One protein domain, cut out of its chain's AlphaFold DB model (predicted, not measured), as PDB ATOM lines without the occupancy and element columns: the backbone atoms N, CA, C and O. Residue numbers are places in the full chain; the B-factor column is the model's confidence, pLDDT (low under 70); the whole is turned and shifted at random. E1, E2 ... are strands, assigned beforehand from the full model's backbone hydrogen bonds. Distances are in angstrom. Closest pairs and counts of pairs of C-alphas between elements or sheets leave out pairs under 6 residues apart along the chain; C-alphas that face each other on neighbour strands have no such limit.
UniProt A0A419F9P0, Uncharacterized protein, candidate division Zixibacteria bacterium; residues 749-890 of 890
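AT A GLANCE: This is residues 749 to 890 of the 890 residues of an uncharacterized protein of candidate division Zixibacteria bacterium (UniProt A0A419F9P0). Two layers of five strands lie face to face as a sandwich, with E1, E3, E6, E7 and E9 in one layer and E2, E4, E5, E8 and E10 in the other. The layers are joined where the bent strands E3 and E4 pair at one end, and a long loop between E8 and E9 covers part of that end. The printed part has 142 residues and ten named strands, E1 to E10 along the chain, with no named helix: the class is all strand. They form one branched, twisted sheet with antiparallel neighbours. The whole is compact, with a radius of gyration of the C-alphas of 14.8 A and spans of 42 by 31 by 23 A.

HOW THE PARTS SIT: E3, residues 776 to 787, has three neighbours. E7, residues 823 to 832, lies on one side of it, with N 778 and O 830 2.7 A apart. On the other side lie E9, residues 864 to 871, with N 781 and O 866 2.9 A apart, and E4, residues 790 to 799, with N 785 and O 793 3.0 A apart. E3 bends by 59 degrees at residue 784 and E4 by 87 degrees at residue 793, and the two form a hairpin. E1, residues 750 to 757, is an edge strand beside E9, with N 754 and O 867 2.8 A apart. E6, residues 814 to 816, forms a hairpin with E7, with N 815 and O 825 2.8 A apart. E4 pairs with E8, residues 835 to 842, N 796 and O 840 being 3.0 A apart, and on its other side with E5, residues 805 to 808, N 797 and O 807 being 2.8 A apart. E3, E4 and E5 are a meander, each strand the antiparallel neighbour of the one before. E2, residues 764 to 772, has E8 on one side, with N 768 and O 839 2.9 A apart, and E10, residues 879 to 887, on the other, with N 767 and O 884 2.9 A apart. The closest C-alphas of E4 and E9, those of Ala 795 and Ile 865, are 6.4 A apart.

IN THESE COORDINATES: E1 begins at C-alpha 750, (159.229, 71.459, 95.190). E3, the longest strand by residues, measures 32.4 A from first to last C-alpha, E7 27.4 A, E2 25.3 A and E10 25.1 A. E10 ends at C-alpha 887, (136.018, 83.712, 70.669).

THE WHOLE: The C-alphas farthest apart, those of Tyr 749 and Lys 890, the chain's last residue, are 43.9 A apart. The printed part has no cut. The link from E8 to E9 is long, 21 residues; in it residues 847 to 848 pair antiparallel with 851 to 852. The mean pLDDT of the printed part is 87.3, and residues 875 and 888 to 890 are under 70.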
ATOM      1  N   TYR A 749     163.422  70.751  97.004       86.31
ATOM      2  CA  TYR A 749     162.973  70.938  95.633       86.31
ATOM      3  C   TYR A 749     161.493  70.595  95.572       86.31
ATOM      4  O   TYR A 749     161.099  69.472  95.878       86.31
ATOM      5  N   SER A 750     160.680  71.569  95.194       82.69
ATOM      6  CA  SER A 750     159.229  71.459  95.190       82.69
ATOM      7  C   SER A 750     158.666  71.638  93.782       82.69
ATOM      8  O   SER A 750     159.357  72.034  92.838       82.69
ATOM      9  N   VAL A 751     157.387  71.294  93.648       89.31
ATOM     10  CA  VAL A 751     156.585  71.510  92.448       89.31
ATOM     11  C   VAL A 751     155.288  72.193  92.844       89.31
ATOM     12  O   VAL A 751     154.655  71.809  93.827       89.31
ATOM     13  N   ARG A 752     154.872  73.194  92.070       88.88
ATOM     14  CA  ARG A 752     153.592  73.880  92.261       88.88
ATOM     15  C   ARG A 752     152.899  74.042  90.919       88.88
ATOM     16  O   ARG A 752     153.479  74.632  90.014       88.88
ATOM     17  N   LYS A 753     151.660  73.556  90.791       89.44
ATOM     18  CA  LYS A 753     150.829  73.853  89.614       89.44
ATOM     19  C   LYS A 753     150.500  75.348  89.609       89.44
ATOM     20  O   LYS A 753     150.077  75.877  90.635       89.44
ATOM     21  N   VAL A 754     150.742  76.015  88.487       91.81
ATOM     22  CA  VAL A 754     150.577  77.470  88.339       91.81
ATOM     23  C   VAL A 754     149.537  77.834  87.291       91.81
ATOM     24  O   VAL A 754     148.776  78.762  87.514       91.81
ATOM     25  N   VAL A 755     149.460  77.091  86.189       92.88
ATOM     26  CA  VAL A 755     148.463  77.308  85.135       92.88
ATOM     27  C   VAL A 755     147.723  76.001  84.907       92.88
ATOM     28  O   VAL A 755     148.350  74.942  84.842       92.88
ATOM     29  N   ASP A 756     146.401  76.084  84.805       92.62
ATOM     30  CA  ASP A 756     145.520  74.982  84.422       92.62
ATOM     31  C   ASP A 756     144.392  75.556  83.553       92.62
ATOM     32  O   ASP A 756     143.422  76.115  84.056       92.62
ATOM     33  N   MET A 757     144.580  75.496  82.237       93.75
ATOM     34  CA  MET A 757     143.604  75.896  81.223       93.75
ATOM     35  C   MET A 757     143.248  74.659  80.402       93.75
ATOM     36  O   MET A 757     143.642  74.532  79.244       93.75
ATOM     37  N   THR A 758     142.582  73.710  81.054       91.75
ATOM     38  CA  THR A 758     142.130  72.438  80.481       91.75
ATOM     39  C   THR A 758     140.626  72.456  80.215       91.75
ATOM     40  O   THR A 758     139.952  73.436  80.526       91.75
ATOM     41  N   GLN A 759     140.096  71.393  79.602       90.81
ATOM     42  CA  GLN A 759     138.684  71.282  79.206       90.81
ATOM     43  C   GLN A 759     138.240  72.390  78.232       90.81
ATOM     44  O   GLN A 759     137.132  72.920  78.306       90.81
ATOM     45  N   VAL A 760     139.120  72.767  77.300       90.56
ATOM     46  CA  VAL A 760     138.849  73.865  76.364       90.56
ATOM     47  C   VAL A 760     137.935  73.397  75.224       90.56
ATOM     48  O   VAL A 760     138.260  72.443  74.517       90.56
ATOM     49  N   HIS A 761     136.807  74.086  75.029       88.88
ATOM     50  CA  HIS A 761     135.860  73.859  73.925       88.88
ATOM     51  C   HIS A 761     136.285  74.539  72.610       88.88
ATOM     52  O   HIS A 761     137.167  75.392  72.612       88.88
ATOM     53  N   ASN A 762     135.612  74.211  71.501       88.31
ATOM     54  CA  ASN A 762     135.830  74.761  70.157       88.31
ATOM     55  C   ASN A 762     135.748  76.299  70.115       88.31
ATOM     56  O   ASN A 762     134.937  76.922  70.811       88.31
ATOM     57  N   LYS A 763     136.524  76.900  69.206       86.38
ATOM     58  CA  LYS A 763     136.582  78.342  68.919       86.38
ATOM     59  C   LYS A 763     136.893  79.200  70.144       86.38
ATOM     60  O   LYS A 763     136.313  80.278  70.317       86.38
ATOM     61  N   LYS A 764     137.797  78.745  71.005       89.75
ATOM     62  CA  LYS A 764     138.246  79.497  72.179       89.75
ATOM     63  C   LYS A 764     139.705  79.877  72.028       89.75
ATOM     64  O   LYS A 764     140.523  79.074  71.593       89.75
ATOM     65  N   ILE A 765     140.020  81.098  72.436       90.88
ATOM     66  CA  ILE A 765     141.384  81.514  72.742       90.88
ATOM     67  C   ILE A 765     141.401  81.860  74.225       90.88
ATOM     68  O   ILE A 765     140.693  82.773  74.664       90.88
ATOM     69  N   LEU A 766     142.176  81.097  74.990       94.12
ATOM     70  CA  LEU A 766     142.440  81.339  76.401       94.12
ATOM     71  C   LEU A 766     143.797  82.008  76.546       94.12
ATOM     72  O   LEU A 766     144.761  81.603  75.899       94.12
ATOM     73  N   LYS A 767     143.865  83.018  77.406       94.44
ATOM     74  CA  LYS A 767     145.089  83.743  77.725       94.44
ATOM     75  C   LYS A 767     145.137  84.026  79.219       94.44
ATOM     76  O   LYS A 767     144.216  84.632  79.760       94.44
ATOM     77  N   GLN A 768     146.215  83.622  79.880       95.69
ATOM     78  CA  GLN A 768     146.455  83.915  81.290       95.69
ATOM     79  C   GLN A 768     147.819  84.578  81.462       95.69
ATOM     80  O   GLN A 768     148.836  84.058  81.003       95.69
ATOM     81  N   SER A 769     147.845  85.732  82.132       93.75
ATOM     82  CA  SER A 769     149.105  86.409  82.441       93.75
ATOM     83  C   SER A 769     149.801  85.747  83.630       93.75
ATOM     84  O   SER A 769     149.160  85.412  84.629       93.75
ATOM     85  N   LEU A 770     151.117  85.583  83.532       95.31
ATOM     86  CA  LEU A 770     151.984  85.015  84.554       95.31
ATOM     87  C   LEU A 770     153.169  85.954  84.788       95.31
ATOM     88  O   LEU A 770     154.040  86.099  83.930       95.31
ATOM     89  N   LYS A 771     153.238  86.556  85.976       94.56
ATOM     90  CA  LYS A 771     154.396  87.339  86.411       94.56
ATOM     91  C   LYS A 771     155.405  86.437  87.110       94.56
ATOM     92  O   LYS A 771     155.098  85.812  88.127       94.56
ATOM     93  N   VAL A 772     156.617  86.417  86.575       94.00
ATOM     94  CA  VAL A 772     157.762  85.638  87.040       94.00
ATOM     95  C   VAL A 772     158.761  86.608  87.682       94.00
ATOM     96  O   VAL A 772     159.382  87.383  86.967       94.00
ATOM     97  N   PRO A 773     158.930  86.637  89.018       90.12
ATOM     98  CA  PRO A 773     159.827  87.598  89.672       90.12
ATOM     99  C   PRO A 773     161.291  87.139  89.675       90.12
ATOM    100  O   PRO A 773     162.201  87.952  89.793       90.12
ATOM    101  N   VAL A 774     161.522  85.830  89.564       89.00
ATOM    102  CA  VAL A 774     162.842  85.195  89.588       89.00
ATOM    103  C   VAL A 774     162.909  84.133  88.505       89.00
ATOM    104  O   VAL A 774     161.900  83.488  88.213       89.00
ATOM    105  N   ARG A 775     164.093  83.927  87.919       90.75
ATOM    106  CA  ARG A 775     164.298  82.918  86.875       90.75
ATOM    107  C   ARG A 775     163.811  81.552  87.367       90.75
ATOM    108  O   ARG A 775     164.380  80.998  88.303       90.75
ATOM    109  N   THR A 776     162.765  81.027  86.739       90.75
ATOM    110  CA  THR A 776     162.045  79.836  87.208       90.75
ATOM    111  C   THR A 776     161.884  78.847  86.061       90.75
ATOM    112  O   THR A 776     161.565  79.225  84.933       90.75
ATOM    113  N   ARG A 777     162.113  77.562  86.348       91.50
ATOM    114  CA  ARG A 777     161.866  76.470  85.404       91.50
ATOM    115  C   ARG A 777     160.441  75.967  85.586       91.50
ATOM    116  O   ARG A 777     160.007  75.725  86.709       91.50
ATOM    117  N   PHE A 778     159.740  75.780  84.483       92.69
ATOM    118  CA  PHE A 778     158.393  75.247  84.434       92.69
ATOM    119  C   PHE A 778     158.388  73.947  83.644       92.69
ATOM    120  O   PHE A 778     159.105  73.808  82.653       92.69
ATOM    121  N   TRP A 779     157.573  72.999  84.085       91.56
ATOM    122  CA  TRP A 779     157.184  71.850  83.284       91.56
ATOM    123  C   TRP A 779     155.834  72.143  82.636       91.56
ATOM    124  O   TRP A 779     154.912  72.582  83.327       91.56
ATOM    125  N   VAL A 780     155.745  71.943  81.324       92.06
ATOM    126  CA  VAL A 780     154.571  72.238  80.504       92.06
ATOM    127  C   VAL A 780     153.984  70.929  80.001       92.06
ATOM    128  O   VAL A 780     154.706  70.074  79.486       92.06
ATOM    129  N   TYR A 781     152.672  70.791  80.145       90.56
ATOM    130  CA  TYR A 781     151.884  69.717  79.558       90.56
ATOM    131  C   TYR A 781     150.747  70.330  78.759       90.56
ATOM    132  O   TYR A 781     149.979  71.119  79.303       90.56
ATOM    133  N   SER A 782     150.609  69.954  77.497       93.12
ATOM    134  CA  SER A 782     149.478  70.366  76.676       93.12
ATOM    135  C   SER A 782     148.985  69.209  75.820       93.12
ATOM    136  O   SER A 782     149.763  68.351  75.414       93.12
ATOM    137  N   LEU A 783     147.686  69.165  75.565       91.94
ATOM    138  CA  LEU A 783     147.073  68.280  74.580       91.94
ATOM    139  C   LEU A 783     146.477  69.140  73.481       91.94
ATOM    140  O   LEU A 783     145.921  70.180  73.805       91.94
ATOM    141  N   GLY A 784     146.580  68.699  72.231       91.06
ATOM    142  CA  GLY A 784     146.103  69.453  71.079       91.06
ATOM    143  C   GLY A 784     145.997  68.620  69.802       91.06
ATOM    144  O   GLY A 784     146.315  67.427  69.786       91.06
ATOM    145  N   GLU A 785     145.543  69.257  68.725       91.00
ATOM    146  CA  GLU A 785     145.335  68.649  67.411       91.00
ATOM    147  C   GLU A 785     146.428  69.079  66.434       91.00
ATOM    148  O   GLU A 785     146.650  70.267  66.191       91.00
ATOM    149  N   TYR A 786     147.052  68.084  65.810       86.00
ATOM    150  CA  TYR A 786     148.032  68.262  64.752       86.00
ATOM    151  C   TYR A 786     147.871  67.192  63.672       86.00
ATOM    152  O   TYR A 786     147.881  65.994  63.972       86.00
ATOM    153  N   ASP A 787     147.789  67.614  62.412       79.81
ATOM    154  CA  ASP A 787     147.849  66.726  61.250       79.81
ATOM    155  C   ASP A 787     148.798  67.273  60.162       79.81
ATOM    156  O   ASP A 787     149.552  68.221  60.386       79.81
ATOM    157  N   SER A 788     148.794  66.662  58.972       73.56
ATOM    158  CA  SER A 788     149.651  67.069  57.847       73.56
ATOM    159  C   SER A 788     149.433  68.511  57.364       73.56
ATOM    160  O   SER A 788     150.292  69.049  56.675       73.56
ATOM    161  N   ARG A 789     148.301  69.137  57.700       74.06
ATOM    162  CA  ARG A 789     147.938  70.519  57.353       74.06
ATOM    163  C   ARG A 789     148.401  71.534  58.402       74.06
ATOM    164  O   ARG A 789     148.390  72.724  58.107       74.06
ATOM    165  N   GLY A 790     148.817  71.093  59.593       80.12
ATOM    166  CA  GLY A 790     149.361  71.961  60.639       80.12
ATOM    167  C   GLY A 790     148.753  71.746  62.026       80.12
ATOM    168  O   GLY A 790     148.102  70.738  62.299       80.12
ATOM    169  N   MET A 791     149.027  72.701  62.922       84.31
ATOM    170  CA  MET A 791     148.517  72.739  64.298       84.31
ATOM    171  C   MET A 791     147.162  73.453  64.332       84.31
ATOM    172  O   MET A 791     147.074  74.625  63.962       84.31
ATOM    173  N   PHE A 792     146.126  72.775  64.816       87.31
ATOM    174  CA  PHE A 792     144.774  73.328  64.936       87.31
ATOM    175  C   PHE A 792     144.526  73.786  66.370       87.31
ATOM    176  O   PHE A 792     144.411  74.987  66.635       87.31
ATOM    177  N   ASP A 793     144.614  72.835  67.297       91.31
ATOM    178  CA  ASP A 793     144.463  73.060  68.729       91.31
ATOM    179  C   ASP A 793     145.839  73.006  69.382       91.31
ATOM    180  O   ASP A 793     146.521  71.985  69.293       91.31
ATOM    181  N   HIS A 794     146.290  74.106  69.981       92.75
ATOM    182  CA  HIS A 794     147.657  74.187  70.492       92.75
ATOM    183  C   HIS A 794     147.880  75.299  71.511       92.75
ATOM    184  O   HIS A 794     147.116  76.262  71.607       92.75
ATOM    185  N   ALA A 795     148.987  75.163  72.241       95.50
ATOM    186  CA  ALA A 795     149.435  76.106  73.249       95.50
ATOM    187  C   ALA A 795     150.723  76.828  72.846       95.50
ATOM    188  O   ALA A 795     151.594  76.237  72.198       95.50
ATOM    189  N   TRP A 796     150.884  78.061  73.319       95.69
ATOM    190  CA  TRP A 796     152.143  78.802  73.252       95.69
ATOM    191  C   TRP A 796     152.319  79.712  74.472       95.69
ATOM    192  O   TRP A 796     151.373  79.997  75.210       95.69
ATOM    193  N   ILE A 797     153.556  80.140  74.704       96.31
ATOM    194  CA  ILE A 797     153.943  81.082  75.751       96.31
ATOM    195  C   ILE A 797     154.727  82.207  75.086       96.31
ATOM    196  O   ILE A 797     155.717  81.960  74.395       96.31
ATOM    197  N   GLU A 798     154.307  83.439  75.328       94.94
ATOM    198  CA  GLU A 798     154.911  84.652  74.773       94.94
ATOM    199  C   GLU A 798     155.271  85.635  75.892       94.94
ATOM    200  O   GLU A 798     154.638  85.659  76.953       94.94
ATOM    201  N   ASP A 799     156.288  86.460  75.667       94.00
ATOM    202  CA  ASP A 799     156.536  87.629  76.510       94.00
ATOM    203  C   ASP A 799     155.367  88.620  76.388       94.00
ATOM    204  O   ASP A 799     154.886  88.901  75.289       94.00
ATOM    205  N   ALA A 800     154.876  89.139  77.514       90.75
ATOM    206  CA  ALA A 800     153.662  89.948  77.520       90.75
ATOM    207  C   ALA A 800     153.838  91.363  76.956       90.75
ATOM    208  O   ALA A 800     152.833  91.997  76.636       90.75
ATOM    209  N   LEU A 801     155.074  91.853  76.854       86.75
ATOM    210  CA  LEU A 801     155.391  93.170  76.305       86.75
ATOM    211  C   LEU A 801     155.819  93.070  74.842       86.75
ATOM    212  O   LEU A 801     155.362  93.860  74.019       86.75
ATOM    213  N   THR A 802     156.695  92.118  74.514       89.88
ATOM    214  CA  THR A 802     157.277  92.008  73.166       89.88
ATOM    215  C   THR A 802     156.502  91.078  72.240       89.88
ATOM    216  O   THR A 802     156.747  91.096  71.037       89.88
ATOM    217  N   TYR A 803     155.592  90.256  72.780       88.75
ATOM    218  CA  TYR A 803     154.897  89.178  72.062       88.75
ATOM    219  C   TYR A 803     155.845  88.159  71.410       88.75
ATOM    220  O   TYR A 803     155.441  87.370  70.556       88.75
ATOM    221  N   GLN A 804     157.116  88.138  71.817       90.00
ATOM    222  CA  GLN A 804     158.062  87.145  71.341       90.00
ATOM    223  C   GLN A 804     157.699  85.780  71.930       90.00
ATOM    224  O   GLN A 804     157.621  85.621  73.150       90.00
ATOM    225  N   MET A 805     157.515  84.785  71.062       91.25
ATOM    226  CA  MET A 805     157.263  83.411  71.490       91.25
ATOM    227  C   MET A 805     158.504  82.823  72.161       91.25
ATOM    228  O   MET A 805     159.597  82.803  71.596       91.25
ATOM    229  N   VAL A 806     158.314  82.335  73.384       92.31
ATOM    230  CA  VAL A 806     159.345  81.692  74.207       92.31
ATOM    231  C   VAL A 806     159.204  80.172  74.153       92.31
ATOM    232  O   VAL A 806     160.185  79.447  74.310       92.31
ATOM    233  N   TRP A 807     157.983  79.686  73.930       94.62
ATOM    234  CA  TRP A 807     157.682  78.271  73.776       94.62
ATOM    235  C   TRP A 807     156.398  78.086  72.962       94.62
ATOM    236  O   TRP A 807     155.452  78.849  73.129       94.62
ATOM    237  N   GLU A 808     156.341  77.052  72.126       93.81
ATOM    238  CA  GLU A 808     155.140  76.674  71.377       93.81
ATOM    239  C   GLU A 808     155.019  75.153  71.253       93.81
ATOM    240  O   GLU A 808     156.013  74.416  71.258       93.81
ATOM    241  N   SER A 809     153.782  74.687  71.112       89.94
ATOM    242  CA  SER A 809     153.494  73.298  70.762       89.94
ATOM    243  C   SER A 809     153.869  73.070  69.298       89.94
ATOM    244  O   SER A 809     153.359  73.752  68.413       89.94
ATOM    245  N   ASN A 810     154.757  72.120  69.032       85.81
ATOM    246  CA  ASN A 810     155.265  71.851  67.692       85.81
ATOM    247  C   ASN A 810     155.513  70.344  67.481       85.81
ATOM    248  O   ASN A 810     155.563  69.575  68.441       85.81
ATOM    249  N   PRO A 811     155.714  69.880  66.236       74.69
ATOM    250  CA  PRO A 811     155.933  68.455  65.965       74.69
ATOM    251  C   PRO A 811     157.199  67.875  66.617       74.69
ATOM    252  O   PRO A 811     157.323  66.663  66.761       74.69
ATOM    253  N   GLY A 812     158.160  68.722  66.998       75.94
ATOM    254  CA  GLY A 812     159.395  68.310  67.661       75.94
ATOM    255  C   GLY A 812     159.224  67.971  69.145       75.94
ATOM    256  O   GLY A 812     160.026  67.197  69.668       75.94
ATOM    257  N   ASN A 813     158.193  68.509  69.809       77.56
ATOM    258  CA  ASN A 813     157.861  68.224  71.212       77.56
ATOM    259  C   ASN A 813     156.508  67.508  71.384       77.56
ATOM    260  O   ASN A 813     155.989  67.449  72.500       77.56
ATOM    261  N   SER A 814     155.971  66.935  70.303       82.56
ATOM    262  CA  SER A 814     154.708  66.199  70.294       82.56
ATOM    263  C   SER A 814     154.891  64.682  70.410       82.56
ATOM    264  O   SER A 814     155.944  64.106  70.123       82.56
ATOM    265  N   SER A 815     153.849  63.997  70.862       83.12
ATOM    266  CA  SER A 815     153.733  62.541  70.870       83.12
ATOM    267  C   SER A 815     152.269  62.139  70.748       83.12
ATOM    268  O   SER A 815     151.378  62.874  71.155       83.12
ATOM    269  N   TYR A 816     152.001  60.946  70.223       84.69
ATOM    270  CA  TYR A 816     150.632  60.475  70.020       84.69
ATOM    271  C   TYR A 816     149.866  60.328  71.346       84.69
ATOM    272  O   TYR A 816     150.261  59.540  72.205       84.69
ATOM    273  N   ALA A 817     148.738  61.030  71.491       81.31
ATOM    274  CA  ALA A 817     147.928  61.055  72.717       81.31
ATOM    275  C   ALA A 817     146.836  59.962  72.788       81.31
ATOM    276  O   ALA A 817     146.010  59.950  73.708       81.31
ATOM    277  N   GLY A 818     146.829  59.025  71.833       79.31
ATOM    278  CA  GLY A 818     145.793  57.997  71.705       79.31
ATOM    279  C   GLY A 818     144.508  58.505  71.030       79.31
ATOM    280  O   GLY A 818     144.336  59.700  70.811       79.31
ATOM    281  N   GLY A 819     143.596  57.595  70.675       85.06
ATOM    282  CA  GLY A 819     142.380  57.943  69.929       85.06
ATOM    283  C   GLY A 819     142.619  58.131  68.427       85.06
ATOM    284  O   GLY A 819     143.058  57.206  67.745       85.06
ATOM    285  N   ALA A 820     142.261  59.294  67.885       84.19
ATOM    286  CA  ALA A 820     142.529  59.671  66.500       84.19
ATOM    287  C   ALA A 820     144.003  60.070  66.308       84.19
ATOM    288  O   ALA A 820     144.607  60.658  67.198       84.19
ATOM    289  N   GLN A 821     144.589  59.806  65.130       84.69
ATOM    290  CA  GLN A 821     146.013  60.099  64.852       84.69
ATOM    291  C   GLN A 821     146.399  61.574  65.016       84.69
ATOM    292  O   GLN A 821     147.567  61.872  65.247       84.69
ATOM    293  N   LYS A 822     145.422  62.474  64.911       85.00
ATOM    294  CA  LYS A 822     145.604  63.917  65.051       85.00
ATOM    295  C   LYS A 822     145.762  64.382  66.503       85.00
ATOM    296  O   LYS A 822     146.204  65.497  66.740       85.00
ATOM    297  N   ASN A 823     145.469  63.514  67.470       88.50
ATOM    298  CA  ASN A 823     145.602  63.816  68.889       88.50
ATOM    299  C   ASN A 823     147.066  63.755  69.314       88.50
ATOM    300  O   ASN A 823     147.684  62.682  69.293       88.50
ATOM    301  N   GLN A 824     147.601  64.883  69.761       90.31
ATOM    302  CA  GLN A 824     148.976  64.996  70.219       90.31
ATOM    303  C   GLN A 824     149.052  65.487  71.659       90.31
ATOM    304  O   GLN A 824     148.255  66.303  72.110       90.31
ATOM    305  N   VAL A 825     150.052  64.978  72.370       88.56
ATOM    306  CA  VAL A 825     150.489  65.452  73.676       88.56
ATOM    307  C   VAL A 825     151.831  66.146  73.519       88.56
ATOM    308  O   VAL A 825     152.740  65.609  72.893       88.56
ATOM    309  N   PHE A 826     151.947  67.332  74.098       88.56
ATOM    310  CA  PHE A 826     153.129  68.177  74.079       88.56
ATOM    311  C   PHE A 826     153.662  68.293  75.502       88.56
ATOM    312  O   PHE A 826     152.938  68.688  76.419       88.56
ATOM    313  N   GLN A 827     154.916  67.901  75.704       85.69
ATOM    314  CA  GLN A 827     155.549  67.893  77.022       85.69
ATOM    315  C   GLN A 827     156.936  68.504  76.934       85.69
ATOM    316  O   GLN A 827     157.764  68.039  76.154       85.69
ATOM    317  N   ASP A 828     157.206  69.514  77.758       88.81
ATOM    318  CA  ASP A 828     158.480  70.225  77.689       88.81
ATOM    319  C   ASP A 828     158.859  70.905  79.010       88.81
ATOM    320  O   ASP A 828     158.040  71.058  79.920       88.81
ATOM    321  N   TYR A 829     160.116  71.335  79.113       89.50
ATOM    322  CA  TYR A 829     160.590  72.204  80.180       89.50
ATOM    323  C   TYR A 829     160.946  73.581  79.621       89.50
ATOM    324  O   TYR A 829     161.869  73.709  78.821       89.50
ATOM    325  N   VAL A 830     160.304  74.628  80.133       91.56
ATOM    326  CA  VAL A 830     160.601  76.021  79.766       91.56
ATOM    327  C   VAL A 830     161.225  76.750  80.951       91.56
ATOM    328  O   VAL A 830     160.765  76.627  82.082       91.56
ATOM    329  N   THR A 831     162.305  77.497  80.729       92.31
ATOM    330  CA  THR A 831     162.895  78.356  81.769       92.31
ATOM    331  C   THR A 831     162.600  79.802  81.431       92.31
ATOM    332  O   THR A 831     163.114  80.314  80.441       92.31
ATOM    333  N   LEU A 832     161.784  80.450  82.260       92.62
ATOM    334  CA  LEU A 832     161.404  81.846  82.089       92.62
ATOM    335  C   LEU A 832     162.287  82.713  82.983       92.62
ATOM    336  O   LEU A 832     162.486  82.410  84.163       92.62
ATOM    337  N   ASN A 833     162.845  83.771  82.403       92.19
ATOM    338  CA  ASN A 833     163.564  84.798  83.149       92.19
ATOM    339  C   ASN A 833     162.560  85.691  83.903       92.19
ATOM    340  O   ASN A 833     161.353  85.553  83.706       92.19
ATOM    341  N   PRO A 834     163.018  86.580  84.800       93.00
ATOM    342  CA  PRO A 834     162.128  87.552  85.416       93.00
ATOM    343  C   PRO A 834     161.407  88.397  84.356       93.00
ATOM    344  O   PRO A 834     162.058  88.951  83.475       93.00
ATOM    345  N   GLY A 835     160.081  88.484  84.435       93.00
ATOM    346  CA  GLY A 835     159.253  89.139  83.424       93.00
ATOM    347  C   GLY A 835     157.769  88.816  83.571       93.00
ATOM    348  O   GLY A 835     157.357  88.102  84.489       93.00
ATOM    349  N   THR A 836     156.957  89.343  82.660       95.12
ATOM    350  CA  THR A 836     155.529  89.021  82.562       95.12
ATOM    351  C   THR A 836     155.302  88.272  81.260       95.12
ATOM    352  O   THR A 836     155.726  88.732  80.206       95.12
ATOM    353  N   TYR A 837     154.618  87.137  81.331       96.31
ATOM    354  CA  TYR A 837     154.365  86.258  80.194       96.31
ATOM    355  C   TYR A 837     152.871  86.043  80.008       96.31
ATOM    356  O   TYR A 837     152.104  86.114  80.970       96.31
ATOM    357  N   ASN A 838     152.463  85.746  78.781       95.69
ATOM    358  CA  ASN A 838     151.126  85.263  78.484       95.69
ATOM    359  C   ASN A 838     151.211  83.780  78.146       95.69
ATOM    360  O   ASN A 838     151.946  83.383  77.244       95.69
ATOM    361  N   VAL A 839     150.454  82.970  78.878       96.56
ATOM    362  CA  VAL A 839     150.234  81.566  78.546       96.56
ATOM    363  C   VAL A 839     148.944  81.496  77.754       96.56
ATOM    364  O   VAL A 839     147.912  81.981  78.223       96.56
ATOM    365  N   CYS A 840     149.014  80.925  76.560       95.00
ATOM    366  CA  CYS A 840     147.939  80.967  75.584       95.00
ATOM    367  C   CYS A 840     147.573  79.559  75.105       95.00
ATOM    368  O   CYS A 840     148.430  78.679  74.999       95.00
ATOM    369  N   TYR A 841     146.294  79.356  74.796       95.25
ATOM    370  CA  TYR A 841     145.785  78.135  74.175       95.25
ATOM    371  C   TYR A 841     144.662  78.472  73.195       95.25
ATOM    372  O   TYR A 841     143.783  79.271  73.526       95.25
ATOM    373  N   ARG A 842     144.669  77.861  72.008       92.81
ATOM    374  CA  ARG A 842     143.643  78.060  70.974       92.81
ATOM    375  C   ARG A 842     143.040  76.734  70.534       92.81
ATOM    376  O   ARG A 842     143.775  75.764  70.390       92.81
ATOM    377  N   THR A 843     141.735  76.740  70.268       90.12
ATOM    378  CA  THR A 843     140.999  75.646  69.615       90.12
ATOM    379  C   THR A 843     140.336  76.086  68.314       90.12
ATOM    380  O   THR A 843     139.901  77.235  68.171       90.12
ATOM    381  N   ASP A 844     140.223  75.149  67.378       84.31
ATOM    382  CA  ASP A 844     139.573  75.318  66.086       84.31
ATOM    383  C   ASP A 844     138.060  75.003  66.138       84.31
ATOM    384  O   ASP A 844     137.398  75.166  67.168       84.31
ATOM    385  N   VAL A 845     137.452  74.668  64.994       80.31
ATOM    386  CA  VAL A 845     136.003  74.486  64.857       80.31
ATOM    387  C   VAL A 845     135.505  73.053  65.050       80.31
ATOM    388  O   VAL A 845     134.288  72.871  65.001       80.31
ATOM    389  N   SER A 846     136.373  72.044  65.188       77.69
ATOM    390  CA  SER A 846     135.948  70.664  64.914       77.69
ATOM    391  C   SER A 846     136.428  69.570  65.871       77.69
ATOM    392  O   SER A 846     135.936  68.445  65.746       77.69
ATOM    393  N   HIS A 847     137.331  69.834  66.820       83.94
ATOM    394  CA  HIS A 847     137.871  68.759  67.661       83.94
ATOM    395  C   HIS A 847     138.380  69.214  69.037       83.94
ATOM    396  O   HIS A 847     139.572  69.198  69.329       83.94
ATOM    397  N   SER A 848     137.446  69.549  69.923       85.31
ATOM    398  CA  SER A 848     137.748  70.023  71.275       85.31
ATOM    399  C   SER A 848     137.192  69.117  72.371       85.31
ATOM    400  O   SER A 848     136.447  68.170  72.105       85.31
ATOM    401  N   TRP A 849     137.425  69.502  73.631       82.94
ATOM    402  CA  TRP A 849     136.737  68.913  74.780       82.94
ATOM    403  C   TRP A 849     135.207  68.918  74.578       82.94
ATOM    404  O   TRP A 849     134.632  69.927  74.156       82.94
ATOM    405  N   GLU A 850     134.588  67.751  74.797       81.06
ATOM    406  CA  GLU A 850     133.167  67.426  74.537       81.06
ATOM    407  C   GLU A 850     132.656  67.657  73.096       81.06
ATOM    408  O   GLU A 850     131.468  67.501  72.823       81.06
ATOM    409  N   GLY A 851     133.544  67.952  72.143       81.06
ATOM    410  CA  GLY A 851     133.219  68.291  70.754       81.06
ATOM    411  C   GLY A 851     134.083  67.545  69.738       81.06
ATOM    412  O   GLY A 851     134.564  68.148  68.781       81.06
ATOM    413  N   TRP A 852     134.322  66.251  69.964       86.50
ATOM    414  CA  TRP A 852     135.233  65.434  69.160       86.50
ATOM    415  C   TRP A 852     134.604  64.982  67.832       86.50
ATOM    416  O   TRP A 852     133.676  64.178  67.825       86.50
ATOM    417  N   ASN A 853     135.157  65.397  66.687       84.62
ATOM    418  CA  ASN A 853     134.784  64.827  65.377       84.62
ATOM    419  C   ASN A 853     135.425  63.454  65.055       84.62
ATOM    420  O   ASN A 853     135.196  62.905  63.979       84.62
ATOM    421  N   ALA A 854     136.245  62.908  65.957       87.69
ATOM    422  CA  ALA A 854     136.901  61.604  65.840       87.69
ATOM    423  C   ALA A 854     137.170  61.026  67.243       87.69
ATOM    424  O   ALA A 854     136.838  61.658  68.241       87.69
ATOM    425  N   ASN A 855     137.784  59.842  67.344       88.25
ATOM    426  CA  ASN A 855     138.098  59.230  68.643       88.25
ATOM    427  C   ASN A 855     138.920  60.182  69.536       88.25
ATOM    428  O   ASN A 855     140.017  60.596  69.157       88.25
ATOM    429  N   ALA A 856     138.397  60.486  70.726       85.12
ATOM    430  CA  ALA A 856     139.021  61.377  71.702       85.12
ATOM    431  C   ALA A 856     140.394  60.858  72.186       85.12
ATOM    432  O   ALA A 856     140.626  59.641  72.181       85.12
ATOM    433  N   PRO A 857     141.306  61.747  72.629       85.38
ATOM    434  CA  PRO A 857     142.555  61.343  73.266       85.38
ATOM    435  C   PRO A 857     142.296  60.609  74.579       85.38
ATOM    436  O   PRO A 857     141.249  60.757  75.211       85.38
ATOM    437  N   VAL A 858     143.285  59.834  75.025       80.00
ATOM    438  CA  VAL A 858     143.128  59.002  76.228       80.00
ATOM    439  C   VAL A 858     142.986  59.851  77.499       80.00
ATOM    440  O   VAL A 858     142.287  59.440  78.415       80.00
ATOM    441  N   ASP A 859     143.581  61.049  77.541       80.69
ATOM    442  CA  ASP A 859     143.421  62.050  78.612       80.69
ATOM    443  C   ASP A 859     142.573  63.247  78.130       80.69
ATOM    444  O   ASP A 859     142.975  64.400  78.237       80.69
ATOM    445  N   ALA A 860     141.389  62.974  77.572       83.69
ATOM    446  CA  ALA A 860     140.439  63.985  77.081       83.69
ATOM    447  C   ALA A 860     140.201  65.215  77.992       83.69
ATOM    448  O   ALA A 860     140.169  66.321  77.455       83.69
ATOM    449  N   PRO A 861     140.086  65.112  79.333       84.69
ATOM    450  CA  PRO A 861     139.894  66.253  80.221       84.69
ATOM    451  C   PRO A 861     141.107  67.177  80.247       84.69
ATOM    452  O   PRO A 861     140.960  68.341  80.590       84.69
ATOM    453  N   GLY A 862     142.290  66.683  79.872       85.81
ATOM    454  CA  GLY A 862     143.508  67.475  79.767       85.81
ATOM    455  C   GLY A 862     143.614  68.323  78.495       85.81
ATOM    456  O   GLY A 862     144.648  68.964  78.325       85.81
ATOM    457  N   TRP A 863     142.611  68.327  77.599       90.75
ATOM    458  CA  TRP A 863     142.629  69.138  76.368       90.75
ATOM    459  C   TRP A 863     142.786  70.623  76.698       90.75
ATOM    460  O   TRP A 863     141.896  71.208  77.322       90.75
ATOM    461  N   GLY A 864     143.929  71.214  76.345       92.88
ATOM    462  CA  GLY A 864     144.368  72.486  76.913       92.88
ATOM    463  C   GLY A 864     145.848  72.512  77.296       92.88
ATOM    464  O   GLY A 864     146.659  71.751  76.763       92.88
ATOM    465  N   ILE A 865     146.209  73.391  78.235       94.88
ATOM    466  CA  ILE A 865     147.576  73.545  78.759       94.88
ATOM    467  C   ILE A 865     147.599  73.596  80.288       94.88
ATOM    468  O   ILE A 865     146.772  74.237  80.936       94.88
ATOM    469  N   GLN A 866     148.609  72.956  80.865       93.50
ATOM    470  CA  GLN A 866     148.945  72.992  82.278       93.50
ATOM    471  C   GLN A 866     150.430  73.312  82.450       93.50
ATOM    472  O   GLN A 866     151.276  72.846  81.683       93.50
ATOM    473  N   MET A 867     150.760  74.084  83.483       93.81
ATOM    474  CA  MET A 867     152.145  74.409  83.823       93.81
ATOM    475  C   MET A 867     152.403  74.250  85.315       93.81
ATOM    476  O   MET A 867     151.590  74.652  86.151       93.81
ATOM    477  N   TRP A 868     153.582  73.728  85.653       92.75
ATOM    478  CA  TRP A 868     154.053  73.583  87.026       92.75
ATOM    479  C   TRP A 868     155.408  74.255  87.201       92.75
ATOM    480  O   TRP A 868     156.344  73.946  86.471       92.75
ATOM    481  N   ALA A 869     155.536  75.134  88.190       92.12
ATOM    482  CA  ALA A 869     156.819  75.687  88.604       92.12
ATOM    483  C   ALA A 869     157.645  74.620  89.336       92.12
ATOM    484  O   ALA A 869     157.099  73.869  90.147       92.12
ATOM    485  N   LEU A 870     158.950  74.586  89.069       90.75
ATOM    486  CA  LEU A 870     159.912  73.648  89.642       90.75
ATOM    487  C   LEU A 870     161.083  74.395  90.287       90.75
ATOM    488  O   LEU A 870     161.631  75.329  89.697       90.75
ATOM    489  N   GLY A 871     161.510  73.954  91.470       86.31
ATOM    490  CA  GLY A 871     162.697  74.491  92.141       86.31
ATOM    491  C   GLY A 871     162.591  74.490  93.662       86.31
ATOM    492  O   GLY A 871     161.572  74.105  94.224       86.31
ATOM    493  N   ALA A 872     163.640  74.956  94.344       80.31
ATOM    494  CA  ALA A 872     163.653  75.058  95.809       80.31
ATOM    495  C   ALA A 872     162.537  75.970  96.357       80.31
ATOM    496  O   ALA A 872     161.957  75.681  97.397       80.31
ATOM    497  N   ASN A 873     162.186  77.018  95.603       75.00
ATOM    498  CA  ASN A 873     161.140  77.990  95.930       75.00
ATOM    499  C   ASN A 873     160.010  77.960  94.886       75.00
ATOM    500  O   ASN A 873     159.612  79.013  94.384       75.00
ATOM    501  N   ALA A 874     159.546  76.770  94.481       73.19
ATOM    502  CA  ALA A 874     158.589  76.619  93.386       73.19
ATOM    503  C   ALA A 874     157.336  77.495  93.584       73.19
ATOM    504  O   ALA A 874     156.456  77.220  94.398       73.19
ATOM    505  N   GLY A 875     157.266  78.576  92.810       66.25
ATOM    506  CA  GLY A 875     156.157  79.521  92.818       66.25
ATOM    507  C   GLY A 875     156.190  80.623  93.877       66.25
ATOM    508  O   GLY A 875     155.164  81.277  94.074       66.25
ATOM    509  N   ALA A 876     157.324  80.862  94.539       76.25
ATOM    510  CA  ALA A 876     157.494  82.028  95.403       76.25
ATOM    511  C   ALA A 876     157.408  83.330  94.584       76.25
ATOM    512  O   ALA A 876     158.158  83.534  93.631       76.25
ATOM    513  N   GLY A 877     156.463  84.200  94.952       79.75
ATOM    514  CA  GLY A 877     156.250  85.501  94.311       79.75
ATOM    515  C   GLY A 877     155.616  85.466  92.912       79.75
ATOM    516  O   GLY A 877     155.469  86.527  92.310       79.75
ATOM    517  N   LEU A 878     155.227  84.293  92.388       88.75
ATOM    518  CA  LEU A 878     154.473  84.225  91.131       88.75
ATOM    519  C   LEU A 878     153.093  84.863  91.309       88.75
ATOM    520  O   LEU A 878     152.383  84.549  92.265       88.75
ATOM    521  N   GLN A 879     152.708  85.720  90.365       88.25
ATOM    522  CA  GLN A 879     151.373  86.320  90.315       88.25
ATOM    523  C   GLN A 879     150.678  85.880  89.029       88.25
ATOM    524  O   GLN A 879     151.268  85.932  87.951       88.25
ATOM    525  N   LEU A 880     149.431  85.434  89.161       90.25
ATOM    526  CA  LEU A 880     148.596  84.983  88.053       90.25
ATOM    527  C   LEU A 880     147.494  86.009  87.814       90.25
ATOM    528  O   LEU A 880     146.809  86.414  88.754       90.25
ATOM    529  N   GLY A 881     147.323  86.407  86.560       85.06
ATOM    530  CA  GLY A 881     146.132  87.122  86.120       85.06
ATOM    531  C   GLY A 881     144.923  86.189  86.036       85.06
ATOM    532  O   GLY A 881     145.055  84.959  86.072       85.06
ATOM    533  N   SER A 882     143.735  86.772  85.890       86.12
ATOM    534  CA  SER A 882     142.544  86.020  85.498       86.12
ATOM    535  C   SER A 882     142.728  85.413  84.103       86.12
ATOM    536  O   SER A 882     143.454  85.948  83.261       86.12
ATOM    537  N   VAL A 883     142.077  84.275  83.859       88.25
ATOM    538  CA  VAL A 883     142.015  83.685  82.519       88.25
ATOM    539  C   VAL A 883     141.061  84.528  81.679       88.25
ATOM    540  O   VAL A 883     139.880  84.652  82.003       88.25
ATOM    541  N   ILE A 884     141.573  85.110  80.599       87.75
ATOM    542  CA  ILE A 884     140.785  85.823  79.600       87.75
ATOM    543  C   ILE A 884     140.403  84.818  78.517       87.75
ATOM    544  O   ILE A 884     141.270  84.187  77.914       87.75
ATOM    545  N   GLN A 885     139.104  84.686  78.262       86.94
ATOM    546  CA  GLN A 885     138.563  83.835  77.208       86.94
ATOM    547  C   GLN A 885     137.925  84.699  76.123       86.94
ATOM    548  O   GLN A 885     136.995  85.456  76.394       86.94
ATOM    549  N   THR A 886     138.376  84.537  74.883       85.56
ATOM    550  CA  THR A 886     137.791  85.194  73.704       85.56
ATOM    551  C   THR A 886     137.338  84.158  72.677       85.56
ATOM    552  O   THR A 886     137.759  82.997  72.712       85.56
ATOM    553  N   ALA A 887     136.419  84.550  71.793       75.06
ATOM    554  CA  ALA A 887     136.018  83.712  70.669       75.06
ATOM    555  C   ALA A 887     137.109  83.742  69.589       75.06
ATOM    556  O   ALA A 887     137.550  84.820  69.190       75.06
ATOM    557  N   SER A 888     137.521  82.574  69.098       65.00
ATOM    558  CA  SER A 888     138.406  82.482  67.933       65.00
ATOM    559  C   SER A 888     137.604  82.840  66.678       65.00
ATOM    560  O   SER A 888     136.655  82.132  66.330       65.00
ATOM    561  N   VAL A 889     137.953  83.944  66.016       55.94
ATOM    562  CA  VAL A 889     137.409  84.305  64.693       55.94
ATOM    563  C   VAL A 889     138.210  83.559  63.616       55.94
ATOM    564  O   VAL A 889     139.380  83.259  63.840       55.94
ATOM    565  N   LYS A 890     137.527  83.182  62.525       37.72
ATOM    566  CA  LYS A 890     138.024  82.339  61.420       37.72
ATOM    567  C   LYS A 890     139.378  82.762  60.867       37.72
ATOM    568  O   LYS A 890     139.540  83.975  60.620       37.72
TER     569      LYS A 890